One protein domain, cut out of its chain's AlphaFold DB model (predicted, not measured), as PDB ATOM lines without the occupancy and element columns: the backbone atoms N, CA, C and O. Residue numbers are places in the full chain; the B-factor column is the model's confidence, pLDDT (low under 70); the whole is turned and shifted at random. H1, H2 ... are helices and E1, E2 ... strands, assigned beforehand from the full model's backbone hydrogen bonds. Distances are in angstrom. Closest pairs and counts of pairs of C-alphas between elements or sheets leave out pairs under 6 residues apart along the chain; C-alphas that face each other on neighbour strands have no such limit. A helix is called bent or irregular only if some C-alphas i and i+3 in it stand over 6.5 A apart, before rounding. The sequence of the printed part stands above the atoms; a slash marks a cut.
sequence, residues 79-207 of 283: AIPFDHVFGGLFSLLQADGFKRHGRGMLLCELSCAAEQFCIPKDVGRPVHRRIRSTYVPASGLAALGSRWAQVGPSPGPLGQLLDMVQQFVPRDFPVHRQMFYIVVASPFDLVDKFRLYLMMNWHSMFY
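What this domain is: This is residues 79 to 207 of the 283 residues of an uncharacterized protein of Blyttiomyces helicus (UniProt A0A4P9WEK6). A strongly twisted sheet of four strands makes the core, with the long helix H1 over one face and H3 over the opposite face. H4 meets H3 steeply and grazes the sheet near E4, short H2 grazes it too, and residues 170 to 175 stick out. The 129 printed residues hold four named helices and four named strands, in the order H1 E1 H2 E2 H3 H4 E3 E4; the sheet runs E2 E1 E3 E4, mixed, and the class is mixed. The whole is compact, radius of gyration of the C-alphas 15.3 A, spanning 46 by 38 by 26 A.

How they stand to each other: Inner strands E1, residues 104 to 110, and E3, residues 179 to 185, are parallel, with N 108 and O 183 2.7 A apart. Edge strand E2, residues 131 to 137, is antiparallel to E1, N 107 to O 134 2.8 A. Edge strand E4, residues 194 to 200, forms a hairpin with E3, N 182 to O 197 2.9 A. H1, residues 84 to 101, is over E2 and E1 at a height over the sheet of 8.6 A; its closest C-alphas to E2 are His 101 and Pro 137, 6.0 A. H3, residues 138 to 149, irregular with C-alphas 139 and 142 7.1 A apart, is on the opposite face, height 9.0 A. Its residues 145 to 149 touch H4, residues 158 to 167, closest C-alphas Gly 145 and Leu 158, 5.5 A, at a steep tilt of 59 degrees, opposite ways. H2, residues 114 to 118, only grazes the sheet. Each O i to N i+4 pair is within hydrogen-bond range in H2 and H4, 13 of 14 in H1 and 6 of 8 in H3.

Where its parts are: H1 begins at C-alpha 84 (197.400, 280.114, 187.658) and is 25.6 A long; E4 ends at C-alpha 200 (211.924, 276.320, 186.697). E1 measures 19.6 A, E2 19.0 A, E3 and E4 19.4 A each, H3 17.4 A, H4 14.8 A and H2 6.3 A.

The domain as a whole: The C-alphas farthest apart, Gly 124 and Asp 172, are 47.9 A apart. The printed part has no cut; the links H2 to E2 and H4 to E3 are long. Mean pLDDT of the printed part is 73.5, with 45 residues under 70, among them 79 to 95 and 168 to 180.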
ATOM      1  N   ALA A  79     203.883 265.505 188.921       41.12
ATOM      2  CA  ALA A  79     203.501 266.856 188.482       41.12
ATOM      3  C   ALA A  79     202.332 267.435 189.320       41.12
ATOM      4  O   ALA A  79     201.211 266.937 189.240       41.12
ATOM      5  N   ILE A  80     202.572 268.496 190.105       45.12
ATOM      6  CA  ILE A  80     201.479 269.291 190.683       45.12
ATOM      7  C   ILE A  80     200.924 270.153 189.548       45.12
ATOM      8  O   ILE A  80     201.690 270.939 188.982       45.12
ATOM      9  N   PRO A  81     199.633 270.028 189.186       46.94
ATOM     10  CA  PRO A  81     199.017 270.936 188.233       46.94
ATOM     11  C   PRO A  81     199.050 272.335 188.845       46.94
ATOM     12  O   PRO A  81     198.339 272.639 189.801       46.94
ATOM     13  N   PHE A  82     199.962 273.160 188.341       48.72
ATOM     14  CA  PHE A  82     200.159 274.506 188.843       48.72
ATOM     15  C   PHE A  82     198.936 275.342 188.468       48.72
ATOM     16  O   PHE A  82     198.707 275.639 187.296       48.72
ATOM     17  N   ASP A  83     198.131 275.681 189.471       54.97
ATOM     18  CA  ASP A  83     197.050 276.645 189.325       54.97
ATOM     19  C   ASP A  83     197.659 278.015 188.956       54.97
ATOM     20  O   ASP A  83     198.722 278.403 189.452       54.97
ATOM     21  N   HIS A  84     196.991 278.770 188.087       55.19
ATOM     22  CA  HIS A  84     197.400 280.114 187.658       55.19
ATOM     23  C   HIS A  84     197.569 281.073 188.851       55.19
ATOM     24  O   HIS A  84     198.356 282.019 188.787       55.19
ATOM     25  N   VAL A  85     196.890 280.775 189.963       56.62
ATOM     26  CA  VAL A  85     197.020 281.456 191.258       56.62
ATOM     27  C   VAL A  85     198.440 281.361 191.829       56.62
ATOM     28  O   VAL A  85     198.943 282.336 192.388       56.62
ATOM     29  N   PHE A  86     199.118 280.224 191.657       64.62
ATOM     30  CA  PHE A  86     200.506 280.070 192.078       64.62
ATOM     31  C   PHE A  86     201.469 280.758 191.094       64.62
ATOM     32  O   PHE A  86     202.331 281.520 191.510       64.62
ATOM     33  N   GLY A  87     201.336 280.549 189.781       63.69
ATOM     34  CA  GLY A  87     202.341 281.014 188.806       63.69
ATOM     35  C   GLY A  87     202.605 282.529 188.817       63.69
ATOM     36  O   GLY A  87     203.761 282.964 188.792       63.69
ATOM     37  N   GLY A  88     201.541 283.335 188.889       63.12
ATOM     38  CA  GLY A  88     201.642 284.797 188.798       63.12
ATOM     39  C   GLY A  88     202.177 285.458 190.069       63.12
ATOM     40  O   GLY A  88     203.144 286.219 190.021       63.12
ATOM     41  N   LEU A  89     201.577 285.144 191.221       63.31
ATOM     42  CA  LEU A  89     201.938 285.761 192.503       63.31
ATOM     43  C   LEU A  89     203.361 285.383 192.941       63.31
ATOM     44  O   LEU A  89     204.082 286.205 193.506       63.31
ATOM     45  N   PHE A  90     203.782 284.156 192.633       67.88
ATOM     46  CA  PHE A  90     205.099 283.640 192.993       67.88
ATOM     47  C   PHE A  90     206.211 284.340 192.222       67.88
ATOM     48  O   PHE A  90     207.208 284.748 192.814       67.88
ATOM     49  N   SER A  91     206.001 284.541 190.921       65.56
ATOM     50  CA  SER A  91     206.955 285.245 190.066       65.56
ATOM     51  C   SER A  91     207.183 286.685 190.545       65.56
ATOM     52  O   SER A  91     208.315 287.163 190.520       65.56
ATOM     53  N   LEU A  92     206.136 287.362 191.033       64.81
ATOM     54  CA  LEU A  92     206.220 288.740 191.533       64.81
ATOM     55  C   LEU A  92     206.898 288.839 192.903       64.81
ATOM     56  O   LEU A  92     207.840 289.614 193.053       64.81
ATOM     57  N   LEU A  93     206.460 288.036 193.882       68.69
ATOM     58  CA  LEU A  93     207.056 288.014 195.226       68.69
ATOM     59  C   LEU A  93     208.548 287.698 195.178       68.69
ATOM     60  O   LEU A  93     209.333 288.241 195.950       68.69
ATOM     61  N   GLN A  94     208.940 286.824 194.258       66.81
ATOM     62  CA  GLN A  94     210.329 286.461 194.099       66.81
ATOM     63  C   GLN A  94     211.128 287.491 193.317       66.81
ATOM     64  O   GLN A  94     212.258 287.757 193.703       66.81
ATOM     65  N   ALA A  95     210.582 288.083 192.252       67.44
ATOM     66  CA  ALA A  95     211.277 289.155 191.548       67.44
ATOM     67  C   ALA A  95     211.557 290.335 192.489       67.44
ATOM     68  O   ALA A  95     212.671 290.851 192.503       67.44
ATOM     69  N   ASP A  96     210.580 290.721 193.309       72.62
ATOM     70  CA  ASP A  96     210.728 291.796 194.290       72.62
ATOM     71  C   ASP A  96     211.657 291.390 195.448       72.62
ATOM     72  O   ASP A  96     212.618 292.095 195.751       72.62
ATOM     73  N   GLY A  97     211.456 290.204 196.035       74.25
ATOM     74  CA  GLY A  97     212.303 289.689 197.114       74.25
ATOM     75  C   GLY A  97     213.760 289.482 196.693       74.25
ATOM     76  O   GLY A  97     214.670 289.856 197.427       74.25
ATOM     77  N   PHE A  98     213.997 288.961 195.487       70.00
ATOM     78  CA  PHE A  98     215.338 288.794 194.923       70.00
ATOM     79  C   PHE A  98     216.007 290.141 194.653       70.00
ATOM     80  O   PHE A  98     217.166 290.324 195.013       70.00
ATOM     81  N   LYS A  99     215.280 291.109 194.074       71.94
ATOM     82  CA  LYS A  99     215.803 292.468 193.868       71.94
ATOM     83  C   LYS A  99     216.209 293.130 195.188       71.94
ATOM     84  O   LYS A  99     217.230 293.805 195.227       71.94
ATOM     85  N   ARG A 100     215.429 292.935 196.256       78.88
ATOM     86  CA  ARG A 100     215.669 293.566 197.567       78.88
ATOM     87  C   ARG A 100     216.715 292.855 198.423       78.88
ATOM     88  O   ARG A 100     217.448 293.514 199.149       78.88
ATOM     89  N   HIS A 101     216.753 291.526 198.385       80.44
ATOM     90  CA  HIS A 101     217.490 290.720 199.364       80.44
ATOM     91  C   HIS A 101     218.469 289.709 198.746       80.44
ATOM     92  O   HIS A 101     219.149 288.989 199.478       80.44
ATOM     93  N   GLY A 102     218.566 289.638 197.417       82.69
ATOM     94  CA  GLY A 102     219.488 288.749 196.713       82.69
ATOM     95  C   GLY A 102     219.004 287.299 196.637       82.69
ATOM     96  O   GLY A 102     217.850 287.023 196.314       82.69
ATOM     97  N   ARG A 103     219.901 286.334 196.866       81.25
ATOM     98  CA  ARG A 103     219.576 284.897 196.817       81.25
ATOM     99  C   ARG A 103     218.704 284.500 198.015       81.25
ATOM    100  O   ARG A 103     218.946 284.938 199.135       81.25
ATOM    101  N   GLY A 104     217.742 283.609 197.788       82.81
ATOM    102  CA  GLY A 104     216.844 283.114 198.831       82.81
ATOM    103  C   GLY A 104     215.869 282.062 198.316       82.81
ATOM    104  O   GLY A 104     216.019 281.544 197.207       82.81
ATOM    105  N   MET A 105     214.877 281.739 199.136       83.00
ATOM    106  CA  MET A 105     213.873 280.705 198.893       83.00
ATOM    107  C   MET A 105     212.472 281.236 199.157       83.00
ATOM    108  O   MET A 105     212.288 282.144 199.960       83.00
ATOM    109  N   LEU A 106     211.462 280.643 198.527       83.88
ATOM    110  CA  LEU A 106     210.074 280.966 198.826       83.88
ATOM    111  C   LEU A 106     209.474 279.894 199.743       83.88
ATOM    112  O   LEU A 106     209.385 278.725 199.373       83.88
ATOM    113  N   LEU A 107     209.045 280.295 200.936       86.56
ATOM    114  CA  LEU A 107     208.282 279.465 201.863       86.56
ATOM    115  C   LEU A 107     206.787 279.671 201.617       86.56
ATOM    116  O   LEU A 107     206.297 280.795 201.669       86.56
ATOM    117  N   CYS A 108     206.062 278.589 201.376       85.56
ATOM    118  CA  CYS A 108     204.644 278.583 201.051       85.56
ATOM    119  C   CYS A 108     203.887 277.748 202.070       85.56
ATOM    120  O   CYS A 108     204.020 276.532 202.102       85.56
ATOM    121  N   GLU A 109     203.089 278.392 202.905       86.25
ATOM    122  CA  GLU A 109     202.301 277.723 203.933       86.25
ATOM    123  C   GLU A 109     200.877 277.505 203.406       86.25
ATOM    124  O   GLU A 109     200.192 278.463 203.032       86.25
ATOM    125  N   LEU A 110     200.443 276.244 203.344       85.56
ATOM    126  CA  LEU A 110     199.100 275.869 202.907       85.56
ATOM    127  C   LEU A 110     198.121 275.878 204.083       85.56
ATOM    128  O   LEU A 110     198.440 275.432 205.184       85.56
ATOM    129  N   SER A 111     196.889 276.322 203.834       86.31
ATOM    130  CA  SER A 111     195.783 276.218 204.797       86.31
ATOM    131  C   SER A 111     195.080 274.855 204.801       86.31
ATOM    132  O   SER A 111     194.070 274.702 205.481       86.31
ATOM    133  N   CYS A 112     195.557 273.892 204.015       84.38
ATOM    134  CA  CYS A 112     195.019 272.537 203.918       84.38
ATOM    135  C   CYS A 112     196.139 271.537 203.594       84.38
ATOM    136  O   CYS A 112     197.275 271.941 203.343       84.38
ATOM    137  N   ALA A 113     195.811 270.240 203.594       83.88
ATOM    138  CA  ALA A 113     196.734 269.189 203.168       83.88
ATOM    139  C   ALA A 113     197.156 269.391 201.703       83.88
ATOM    140  O   ALA A 113     196.337 269.788 200.863       83.88
ATOM    141  N   ALA A 114     198.405 269.072 201.363       79.25
ATOM    142  CA  ALA A 114     198.929 269.299 200.019       79.25
ATOM    143  C   ALA A 114     198.153 268.502 198.960       79.25
ATOM    144  O   ALA A 114     197.938 268.985 197.850       79.25
ATOM    145  N   GLU A 115     197.670 267.309 199.307       80.69
ATOM    146  CA  GLU A 115     196.826 266.497 198.426       80.69
ATOM    147  C   GLU A 115     195.514 267.207 198.096       80.69
ATOM    148  O   GLU A 115     195.160 267.333 196.928       80.69
ATOM    149  N   GLN A 116     194.844 267.766 199.108       81.62
ATOM    150  CA  GLN A 116     193.610 268.537 198.930       81.62
ATOM    151  C   GLN A 116     193.835 269.814 198.125       81.62
ATOM    152  O   GLN A 116     192.940 270.260 197.403       81.62
ATOM    153  N   PHE A 117     195.024 270.403 198.263       78.62
ATOM    154  CA  PHE A 117     195.427 271.556 197.482       78.62
ATOM    155  C   PHE A 117     195.524 271.213 195.985       78.62
ATOM    156  O   PHE A 117     195.055 271.982 195.148       78.62
ATOM    157  N   CYS A 118     196.090 270.046 195.658       75.75
ATOM    158  CA  CYS A 118     196.344 269.607 194.282       75.75
ATOM    159  C   CYS A 118     195.095 269.123 193.528       75.75
ATOM    160  O   CYS A 118     195.127 269.038 192.300       75.75
ATOM    161  N   ILE A 119     194.007 268.784 194.228       77.88
ATOM    162  CA  ILE A 119     192.738 268.413 193.583       77.88
ATOM    163  C   ILE A 119     192.271 269.606 192.731       77.88
ATOM    164  O   ILE A 119     192.338 270.732 193.215       77.88
ATOM    165  N   PRO A 120     191.762 269.435 191.499       76.44
ATOM    166  CA  PRO A 120     191.159 270.534 190.744       76.44
ATOM    167  C   PRO A 120     190.114 271.300 191.566       76.44
ATOM    168  O   PRO A 120     189.511 270.763 192.500       76.44
ATOM    169  N   LYS A 121     189.937 272.594 191.288       74.38
ATOM    170  CA  LYS A 121     188.923 273.384 191.988       74.38
ATOM    171  C   LYS A 121     187.544 272.895 191.547       74.38
ATOM    172  O   LYS A 121     187.126 273.160 190.425       74.38
ATOM    173  N   ASP A 122     186.867 272.171 192.427       78.00
ATOM    174  CA  ASP A 122     185.468 271.807 192.241       78.00
ATOM    175  C   ASP A 122     184.595 273.029 192.557       78.00
ATOM    176  O   ASP A 122     184.699 273.617 193.635       78.00
ATOM    177  N   VAL A 123     183.761 273.436 191.600       74.12
ATOM    178  CA  VAL A 123     182.859 274.589 191.740       74.12
ATOM    179  C   VAL A 123     181.797 274.320 192.813       74.12
ATOM    180  O   VAL A 123     181.358 275.256 193.477       74.12
ATOM    181  N   GLY A 124     181.428 273.053 193.032       85.00
ATOM    182  CA  GLY A 124     180.441 272.644 194.031       85.00
ATOM    183  C   GLY A 124     180.989 272.518 195.453       85.00
ATOM    184  O   GLY A 124     180.211 272.429 196.402       85.00
ATOM    185  N   ARG A 125     182.317 272.534 195.634       75.00
ATOM    186  CA  ARG A 125     182.950 272.345 196.942       75.00
ATOM    187  C   ARG A 125     183.761 273.581 197.335       75.00
ATOM    188  O   ARG A 125     184.883 273.753 196.853       75.00
ATOM    189  N   PRO A 126     183.263 274.423 198.258       68.25
ATOM    190  CA  PRO A 126     184.023 275.558 198.762       68.25
ATOM    191  C   PRO A 126     185.162 275.058 199.659       68.25
ATOM    192  O   PRO A 126     185.038 274.959 200.876       68.25
ATOM    193  N   VAL A 127     186.296 274.712 199.053       69.12
ATOM    194  CA  VAL A 127     187.534 274.444 199.784       69.12
ATOM    195  C   VAL A 127     188.295 275.759 199.896       69.12
ATOM    196  O   VAL A 127     188.749 276.310 198.891       69.12
ATOM    197  N   HIS A 128     188.462 276.266 201.119       75.62
ATOM    198  CA  HIS A 128     189.355 277.394 201.377       75.62
ATOM    199  C   HIS A 128     190.811 276.953 201.198       75.62
ATOM    200  O   HIS A 128     191.470 276.479 202.121       75.62
ATOM    201  N   ARG A 129     191.305 277.110 199.971       76.75
ATOM    202  CA  ARG A 129     192.696 276.877 199.584       76.75
ATOM    203  C   ARG A 129     193.450 278.198 199.633       76.75
ATOM    204  O   ARG A 129     193.525 278.919 198.643       76.75
ATOM    205  N   ARG A 130     193.959 278.550 200.811       80.94
ATOM    206  CA  ARG A 130     194.802 279.728 201.006       80.94
ATOM    207  C   ARG A 130     196.263 279.300 201.024       80.94
ATOM    208  O   ARG A 130     196.624 278.322 201.672       80.94
ATOM    209  N   ILE A 131     197.091 280.073 200.333       82.19
ATOM    210  CA  ILE A 131     198.546 279.948 200.366       82.19
ATOM    211  C   ILE A 131     199.077 281.243 200.949       82.19
ATOM    212  O   ILE A 131     198.688 282.332 200.514       82.19
ATOM    213  N   ARG A 132     199.957 281.135 201.936       84.25
ATOM    214  CA  ARG A 132     200.766 282.260 202.390       84.25
ATOM    215  C   ARG A 132     202.178 282.065 201.869       84.25
ATOM    216  O   ARG A 132     202.851 281.127 202.279       84.25
ATOM    217  N   SER A 133     202.623 282.956 200.997       84.38
ATOM    218  CA  SER A 133     203.976 282.923 200.445       84.38
ATOM    219  C   SER A 133     204.848 283.965 201.139       84.38
ATOM    220  O   SER A 133     204.448 285.118 201.278       84.38
ATOM    221  N   THR A 134     206.033 283.556 201.582       86.62
ATOM    222  CA  THR A 134     207.019 284.399 202.264       86.62
ATOM    223  C   THR A 134     208.378 284.168 201.627       86.62
ATOM    224  O   THR A 134     208.824 283.028 201.511       86.62
ATOM    225  N   TYR A 135     209.045 285.236 201.207       86.94
ATOM    226  CA  TYR A 135     210.415 285.143 200.723       86.94
ATOM    227  C   TYR A 135     211.385 285.071 201.912       86.94
ATOM    228  O   TYR A 135     211.335 285.904 202.816       86.94
ATOM    229  N   VAL A 136     212.255 284.067 201.911       88.06
ATOM    230  CA  VAL A 136     213.282 283.812 202.923       88.06
ATOM    231  C   VAL A 136     214.647 284.099 202.292       88.06
ATOM    232  O   VAL A 136     215.086 283.324 201.438       88.06
ATOM    233  N   PRO A 137     215.332 285.190 202.668       88.62
ATOM    234  CA  PRO A 137     216.658 285.492 202.139       88.62
ATOM    235  C   PRO A 137     217.695 284.459 202.590       88.62
ATOM    236  O   PRO A 137     217.470 283.724 203.554       88.62
ATOM    237  N   ALA A 138     218.863 284.441 201.941       87.56
ATOM    238  CA  ALA A 138     219.978 283.555 202.288       87.56
ATOM    239  C   ALA A 138     220.336 283.594 203.788       87.56
ATOM    240  O   ALA A 138     220.553 282.547 204.395       87.56
ATOM    241  N   SER A 139     220.311 284.780 204.406       90.50
ATOM    242  CA  SER A 139     220.556 284.965 205.845       90.50
ATOM    243  C   SER A 139     219.523 284.275 206.748       90.50
ATOM    244  O   SER A 139     219.832 283.932 207.884       90.50
ATOM    245  N   GLY A 140     218.307 284.030 206.251       89.38
ATOM    246  CA  GLY A 140     217.232 283.347 206.975       89.38
ATOM    247  C   GLY A 140     217.218 281.824 206.807       89.38
ATOM    248  O   GLY A 140     216.421 281.149 207.462       89.38
ATOM    249  N   LEU A 141     218.077 281.256 205.953       88.19
ATOM    250  CA  LEU A 141     218.047 279.823 205.641       88.19
ATOM    251  C   LEU A 141     218.435 278.939 206.828       88.19
ATOM    252  O   LEU A 141     217.864 277.863 206.980       88.19
ATOM    253  N   ALA A 142     219.342 279.394 207.695       88.44
ATOM    254  CA  ALA A 142     219.712 278.655 208.901       88.44
ATOM    255  C   ALA A 142     218.512 278.494 209.849       88.44
ATOM    256  O   ALA A 142     218.201 277.384 210.273       88.44
ATOM    257  N   ALA A 143     217.773 279.582 210.099       90.75
ATOM    258  CA  ALA A 143     216.563 279.555 210.920       90.75
ATOM    259  C   ALA A 143     215.463 278.677 210.300       90.75
ATOM    260  O   ALA A 143     214.791 277.921 211.005       90.75
ATOM    261  N   LEU A 144     215.306 278.728 208.970       88.31
ATOM    262  CA  LEU A 144     214.399 277.835 208.249       88.31
ATOM    263  C   LEU A 144     214.820 276.366 208.403       88.31
ATOM    264  O   LEU A 144     213.966 275.518 208.648       88.31
ATOM    265  N   GLY A 145     216.118 276.074 208.317       87.62
ATOM    266  CA  GLY A 145     216.684 274.746 208.550       87.62
ATOM    267  C   GLY A 145     216.423 274.232 209.967       87.62
ATOM    268  O   GLY A 145     216.022 273.083 210.131       87.62
ATOM    269  N   SER A 146     216.552 275.083 210.989       89.19
ATOM    270  CA  SER A 146     216.205 274.722 212.370       89.19
ATOM    271  C   SER A 146     214.714 274.415 212.529       89.19
ATOM    272  O   SER A 146     214.361 273.398 213.121       89.19
ATOM    273  N   ARG A 147     213.828 275.244 211.953       86.50
ATOM    274  CA  ARG A 147     212.373 274.987 211.951       86.50
ATOM    275  C   ARG A 147     212.041 273.684 211.221       86.50
ATOM    276  O   ARG A 147     211.179 272.942 211.668       86.50
ATOM    277  N   TRP A 148     212.731 273.401 210.120       84.00
ATOM    278  CA  TRP A 148     212.582 272.173 209.343       84.00
ATOM    279  C   TRP A 148     212.990 270.931 210.147       84.00
ATOM    280  O   TRP A 148     212.278 269.931 210.136       84.00
ATOM    281  N   ALA A 149     214.099 271.005 210.888       84.56
ATOM    282  CA  ALA A 149     214.600 269.905 211.713       84.56
ATOM    283  C   ALA A 149     213.688 269.565 212.906       84.56
ATOM    284  O   ALA A 149     213.654 268.423 213.349       84.56
ATOM    285  N   GLN A 150     212.925 270.536 213.415       84.56
ATOM    286  CA  GLN A 150     211.986 270.322 214.523       84.56
ATOM    287  C   GLN A 150     210.715 269.575 214.103       84.56
ATOM    288  O   GLN A 150     209.926 269.157 214.952       84.56
ATOM    289  N   VAL A 151     210.467 269.437 212.800       76.88
ATOM    290  CA  VAL A 151     209.167 269.015 212.295       76.88
ATOM    291  C   VAL A 151     209.242 267.576 211.790       76.88
ATOM    292  O   VAL A 151     209.292 267.310 210.595       76.88
ATOM    293  N   GLY A 152     209.194 266.650 212.752       67.69
ATOM    294  CA  GLY A 152     208.984 265.214 212.532       67.69
ATOM    295  C   GLY A 152     210.125 264.482 211.805       67.69
ATOM    296  O   GLY A 152     211.211 265.041 211.645       67.69
ATOM    297  N   PRO A 153     209.894 263.220 211.385       65.25
ATOM    298  CA  PRO A 153     210.826 262.456 210.557       65.25
ATOM    299  C   PRO A 153     210.938 263.131 209.188       65.25
ATOM    300  O   PRO A 153     210.170 262.892 208.262       65.25
ATOM    301  N   SER A 154     211.863 264.074 209.114       63.62
ATOM    302  CA  SER A 154     212.088 264.916 207.957       63.62
ATOM    303  C   SER A 154     212.820 264.137 206.851       63.62
ATOM    304  O   SER A 154     213.688 263.324 207.172       63.62
ATOM    305  N   PRO A 155     212.557 264.404 205.553       63.84
ATOM    306  CA  PRO A 155     213.206 263.732 204.413       63.84
ATOM    307  C   PRO A 155     214.724 263.981 204.282       63.84
ATOM    308  O   PRO A 155     215.341 263.554 203.308       63.84
ATOM    309  N   GLY A 156     215.329 264.683 205.241       73.88
ATOM    310  CA  GLY A 156     216.754 264.974 205.326       73.88
ATOM    311  C   GLY A 156     217.012 266.418 205.776       73.88
ATOM    312  O   GLY A 156     216.099 267.254 205.754       73.88
ATOM    313  N   PRO A 157     218.249 266.748 206.185       80.75
ATOM    314  CA  PRO A 157     218.651 268.120 206.467       80.75
ATOM    315  C   PRO A 157     218.407 269.025 205.255       80.75
ATOM    316  O   PRO A 157     218.770 268.677 204.131       80.75
ATOM    317  N   LEU A 158     217.862 270.225 205.484       81.12
ATOM    318  CA  LEU A 158     217.603 271.204 204.420       81.12
ATOM    319  C   LEU A 158     218.856 271.486 203.571       81.12
ATOM    320  O   LEU A 158     218.748 271.628 202.359       81.12
ATOM    321  N   GLY A 159     220.042 271.505 204.191       80.44
ATOM    322  CA  GLY A 159     221.320 271.661 203.491       80.44
ATOM    323  C   GLY A 159     221.557 270.588 202.423       80.44
ATOM    324  O   GLY A 159     221.802 270.930 201.274       80.44
ATOM    325  N   GLN A 160     221.355 269.306 202.754       80.50
ATOM    326  CA  GLN A 160     221.545 268.201 201.803       80.50
ATOM    327  C   GLN A 160     220.596 268.298 200.605       80.50
ATOM    328  O   GLN A 160     220.978 268.015 199.470       80.50
ATOM    329  N   LEU A 161     219.356 268.729 200.841       76.75
ATOM    330  CA  LEU A 161     218.393 268.964 199.767       76.75
ATOM    331  C   LEU A 161     218.824 270.126 198.862       76.75
ATOM    332  O   LEU A 161     218.684 270.042 197.643       76.75
ATOM    333  N   LEU A 162     219.362 271.202 199.440       78.81
ATOM    334  CA  LEU A 162     219.892 272.325 198.669       78.81
ATOM    335  C   LEU A 162     221.104 271.912 197.831       78.81
ATOM    336  O   LEU A 162     221.180 272.308 196.668       78.81
ATOM    337  N   ASP A 163     221.992 271.090 198.384       82.19
ATOM    338  CA  ASP A 163     223.172 270.575 197.688       82.19
ATOM    339  C   ASP A 163     222.782 269.652 196.531       82.19
ATOM    340  O   ASP A 163     223.270 269.817 195.414       82.19
ATOM    341  N   MET A 164     221.828 268.740 196.755       73.31
ATOM    342  CA  MET A 164     221.286 267.870 195.710       73.31
ATOM    343  C   MET A 164     220.708 268.688 194.554       73.31
ATOM    344  O   MET A 164     220.954 268.399 193.387       73.31
ATOM    345  N   VAL A 165     219.972 269.757 194.855       67.56
ATOM    346  CA  VAL A 165     219.391 270.613 193.818       67.56
ATOM    347  C   VAL A 165     220.448 271.407 193.051       67.56
ATOM    348  O   VAL A 165     220.277 271.619 191.853       67.56
ATOM    349  N   GLN A 166     221.560 271.802 193.680       73.31
ATOM    350  CA  GLN A 166     222.675 272.425 192.954       73.31
ATOM    351  C   GLN A 166     223.262 271.498 191.881       73.31
ATOM    352  O   GLN A 166     223.730 271.993 190.861       73.31
ATOM    353  N   GLN A 167     223.166 270.176 192.048       73.19
ATOM    354  CA  GLN A 167     223.590 269.207 191.028       73.19
ATOM    355  C   GLN A 167     222.681 269.219 189.789       73.19
ATOM    356  O   GLN A 167     223.132 268.905 188.692       73.19
ATOM    357  N   PHE A 168     221.412 269.610 189.947       65.44
ATOM    358  CA  PHE A 168     220.449 269.720 188.847       65.44
ATOM    359  C   PHE A 168     220.513 271.060 188.108       65.44
ATOM    360  O   PHE A 168     219.835 271.221 187.094       65.44
ATOM    361  N   VAL A 169     221.298 272.028 188.594       66.69
ATOM    362  CA  VAL A 169     221.565 273.276 187.874       66.69
ATOM    363  C   VAL A 169     222.703 272.999 186.887       66.69
ATOM    364  O   VAL A 169     223.833 272.786 187.326       66.69
ATOM    365  N   PRO A 170     222.452 272.973 185.562       64.62
ATOM    366  CA  PRO A 170     223.520 272.712 184.604       64.62
ATOM    367  C   PRO A 170     224.583 273.806 184.725       64.62
ATOM    368  O   PRO A 170     224.242 274.990 184.755       64.62
ATOM    369  N   ARG A 171     225.864 273.423 184.795       66.25
ATOM    370  CA  ARG A 171     226.984 274.371 184.969       66.25
ATOM    371  C   ARG A 171     227.039 275.428 183.863       66.25
ATOM    372  O   ARG A 171     227.405 276.565 184.131       66.25
ATOM    373  N   ASP A 172     226.575 275.060 182.671       67.75
ATOM    374  CA  ASP A 172     226.583 275.906 181.475       67.75
ATOM    375  C   ASP A 172     225.226 276.575 181.209       67.75
ATOM    376  O   ASP A 172     225.011 277.184 180.159       67.75
ATOM    377  N   PHE A 173     224.264 276.450 182.131       59.25
ATOM    378  CA  PHE A 173     222.975 277.100 181.951       59.25
ATOM    379  C   PHE A 173     223.134 278.601 182.199       59.25
ATOM    380  O   PHE A 173     223.522 278.996 183.301       59.25
ATOM    381  N   PRO A 174     222.814 279.467 181.216       56.81
ATOM    382  CA  PRO A 174     222.936 280.899 181.402       56.81
ATOM    383  C   PRO A 174     222.083 281.305 182.604       56.81
ATOM    384  O   PRO A 174     220.879 281.038 182.651       56.81
ATOM    385  N   VAL A 175     222.745 281.959 183.560       52.19
ATOM    386  CA  VAL A 175     222.326 282.355 184.921       52.19
ATOM    387  C   VAL A 175     220.972 283.102 184.976       52.19
ATOM    388  O   VAL A 175     220.422 283.383 186.036       52.19
ATOM    389  N   HIS A 176     220.377 283.402 183.825       49.62
ATOM    390  CA  HIS A 176     219.118 284.121 183.655       49.62
ATOM    391  C   HIS A 176     217.879 283.219 183.544       49.62
ATOM    392  O   HIS A 176     216.759 283.722 183.419       49.62
ATOM    393  N   ARG A 177     218.032 281.892 183.592       53.06
ATOM    394  CA  ARG A 177     216.893 280.976 183.761       53.06
ATOM    395  C   ARG A 177     216.714 280.709 185.243       53.06
ATOM    396  O   ARG A 177     217.411 279.900 185.842       53.06
ATOM    397  N   GLN A 178     215.808 281.477 185.832       61.91
ATOM    398  CA  GLN A 178     215.611 281.523 187.267       61.91
ATOM    399  C   GLN A 178     214.967 280.210 187.740       61.91
ATOM    400  O   GLN A 178     213.754 280.012 187.662       61.91
ATOM    401  N   MET A 179     215.811 279.266 188.148       63.00
ATOM    402  CA  MET A 179     215.390 278.124 188.943       63.00
ATOM    403  C   MET A 179     215.102 278.621 190.354       63.00
ATOM    404  O   MET A 179     215.850 279.417 190.923       63.00
ATOM    405  N   PHE A 180     213.995 278.162 190.906       69.25
ATOM    406  CA  PHE A 180     213.450 278.649 192.149       69.25
ATOM    407  C   PHE A 180     213.164 277.492 193.084       69.25
ATOM    408  O   PHE A 180     212.641 276.453 192.683       69.25
ATOM    409  N   TYR A 181     213.475 277.713 194.352       73.69
ATOM    410  CA  TYR A 181     213.184 276.770 195.412       73.69
ATOM    411  C   TYR A 181     211.889 277.188 196.091       73.69
ATOM    412  O   TYR A 181     211.775 278.318 196.581       73.69
ATOM    413  N   ILE A 182     210.935 276.266 196.141       78.81
ATOM    414  CA  ILE A 182     209.690 276.449 196.873       78.81
ATOM    415  C   ILE A 182     209.649 275.400 197.968       78.81
ATOM    416  O   ILE A 182     209.602 274.204 197.698       78.81
ATOM    417  N   VAL A 183     209.647 275.852 199.213       80.88
ATOM    418  CA  VAL A 183     209.295 274.997 200.341       80.88
ATOM    419  C   VAL A 183     207.809 275.147 200.567       80.88
ATOM    420  O   VAL A 183     207.351 276.236 200.886       80.88
ATOM    421  N   VAL A 184     207.056 274.064 200.430       80.50
ATOM    422  CA  VAL A 184     205.653 274.036 200.826       80.50
ATOM    423  C   VAL A 184     205.559 273.412 202.205       80.50
ATOM    424  O   VAL A 184     205.899 272.245 202.388       80.50
ATOM    425  N   ALA A 185     205.097 274.200 203.164       81.25
ATOM    426  CA  ALA A 185     204.715 273.732 204.479       81.25
ATOM    427  C   ALA A 185     203.214 273.431 204.473       81.25
ATOM    428  O   ALA A 185     202.388 274.311 204.223       81.25
ATOM    429  N   SER A 186     202.868 272.186 204.755       82.19
ATOM    430  CA  SER A 186     201.499 271.718 204.903       82.19
ATOM    431  C   SER A 186     201.336 271.220 206.335       82.19
ATOM    432  O   SER A 186     201.633 270.063 206.629       82.19
ATOM    433  N   PRO A 187     200.906 272.080 207.275       78.12
ATOM    434  CA  PRO A 187     200.813 271.695 208.684       78.12
ATOM    435  C   PRO A 187     199.789 270.574 208.929       78.12
ATOM    436  O   PRO A 187     199.811 269.949 209.986       78.12
ATOM    437  N   PHE A 188     198.913 270.322 207.952       80.00
ATOM    438  CA  PHE A 188     197.874 269.298 207.979       80.00
ATOM    439  C   PHE A 188     198.345 267.933 207.459       80.00
ATOM    440  O   PHE A 188     197.661 266.941 207.696       80.00
ATOM    441  N   ASP A 189     199.489 267.859 206.771       78.44
ATOM    442  CA  ASP A 189     200.077 266.577 206.381       78.44
ATOM    443  C   ASP A 189     200.837 265.997 207.578       78.44
ATOM    444  O   ASP A 189     201.833 266.554 208.023       78.44
ATOM    445  N   LEU A 190     200.365 264.876 208.131       75.25
ATOM    446  CA  LEU A 190     200.966 264.275 209.331       75.25
ATOM    447  C   LEU A 190     202.325 263.616 209.059       75.25
ATOM    448  O   LEU A 190     203.153 263.539 209.964       75.25
ATOM    449  N   VAL A 191     202.540 263.165 207.821       76.50
ATOM    450  CA  VAL A 191     203.749 262.448 207.390       76.50
ATOM    451  C   VAL A 191     204.763 263.413 206.776       76.50
ATOM    452  O   VAL A 191     205.901 263.472 207.220       76.50
ATOM    453  N   ASP A 192     204.325 264.237 205.821       74.94
ATOM    454  CA  ASP A 192     205.195 265.119 205.033       74.94
ATOM    455  C   ASP A 192     204.822 266.592 205.241       74.94
ATOM    456  O   ASP A 192     204.330 267.265 204.330       74.94
ATOM    457  N   LYS A 193     205.058 267.107 206.454       79.38
ATOM    458  CA  LYS A 193     204.739 268.504 206.818       79.38
ATOM    459  C   LYS A 193     205.460 269.535 205.956       79.38
ATOM    460  O   LYS A 193     204.973 270.654 205.801       79.38
ATOM    461  N   PHE A 194     206.612 269.169 205.407       78.62
ATOM    462  CA  PHE A 194     207.374 270.001 204.493       78.62
ATOM    463  C   PHE A 194     207.710 269.241 203.219       78.62
ATOM    464  O   PHE A 194     208.145 268.093 203.253       78.62
ATOM    465  N   ARG A 195     207.548 269.916 202.083       78.06
ATOM    466  CA  ARG A 195     207.922 269.408 200.765       78.06
ATOM    467  C   ARG A 195     208.745 270.466 200.042       78.06
ATOM    468  O   ARG A 195     208.342 271.627 199.989       78.06
ATOM    469  N   LEU A 196     209.896 270.075 199.503       77.69
ATOM    470  CA  LEU A 196     210.732 270.943 198.674       77.69
ATOM    471  C   LEU A 196     210.413 270.701 197.200       77.69
ATOM    472  O   LEU A 196     210.368 269.558 196.750       77.69
ATOM    473  N   TYR A 197     210.238 271.782 196.450       75.81
ATOM    474  CA  TYR A 197     210.010 271.754 195.015       75.81
ATOM    475  C   TYR A 197     211.050 272.612 194.310       75.81
ATOM    476  O   TYR A 197     211.335 273.739 194.729       75.81
ATOM    477  N   LEU A 198     211.569 272.080 193.206       72.38
ATOM    478  CA  LEU A 198     212.356 272.833 192.246       72.38
ATOM    479  C   LEU A 198     211.433 273.313 191.130       72.38
ATOM    480  O   LEU A 198     210.899 272.519 190.352       72.38
ATOM    481  N   MET A 199     211.255 274.622 191.046       70.44
ATOM    482  CA  MET A 199     210.445 275.246 190.019       70.44
ATOM    483  C   MET A 199     211.341 275.970 189.028       70.44
ATOM    484  O   MET A 199     212.111 276.852 189.386       70.44
ATOM    485  N   MET A 200     211.225 275.612 187.757       62.44
ATOM    486  CA  MET A 200     211.924 276.320 186.697       62.44
ATOM    487  C   MET A 200     211.015 277.417 186.154       62.44
ATOM    488  O   MET A 200     209.944 277.131 185.612       62.44
ATOM    489  N   ASN A 201     211.444 278.674 186.261       60.84
ATOM    490  CA  ASN A 201     210.711 279.761 185.643       60.84
ATOM    491  C   ASN A 201     210.936 279.780 184.132       60.84
ATOM    492  O   ASN A 201     211.961 280.254 183.642       60.84
ATOM    493  N   TRP A 202     209.953 279.295 183.379       53.19
ATOM    494  CA  TRP A 202     209.954 279.403 181.920       53.19
ATOM    495  C   TRP A 202     209.612 280.817 181.427       53.19
ATOM    496  O   TRP A 202     209.728 281.097 180.234       53.19
ATOM    497  N   HIS A 203     209.233 281.736 182.321       52.94
ATOM    498  CA  HIS A 203     208.838 283.090 181.945       52.94
ATOM    499  C   HIS A 203     209.993 284.014 181.545       52.94
ATOM    500  O   HIS A 203     209.725 285.105 181.046       52.94
ATOM    501  N   SER A 204     211.263 283.628 181.698       53.00
ATOM    502  CA  SER A 204     212.349 284.615 181.608       53.00
ATOM    503  C   SER A 204     212.563 285.239 180.221       53.00
ATOM    504  O   SER A 204     213.099 286.340 180.161       53.00
ATOM    505  N   MET A 205     212.106 284.620 179.124       49.75
ATOM    506  CA  MET A 205     212.169 285.248 177.790       49.75
ATOM    507  C   MET A 205     210.833 285.872 177.377       49.75
ATOM    508  O   MET A 205     210.752 287.078 177.171       49.75
ATOM    509  N   PHE A 206     209.747 285.093 177.362       51.59
ATOM    510  CA  PHE A 206     208.439 285.584 176.906       51.59
ATOM    511  C   PHE A 206     207.888 286.739 177.762       51.59
ATOM    512  O   PHE A 206     207.330 287.702 177.235       51.59
ATOM    513  N   TYR A 207     208.039 286.669 179.088       56.16
ATOM    514  CA  TYR A 207     207.555 287.726 179.978       56.16
ATOM    515  C   TYR A 207     208.506 288.905 180.052       56.16
ATOM    516  O   TYR A 207     208.029 290.006 180.265       56.16
TER     517      TYR A 207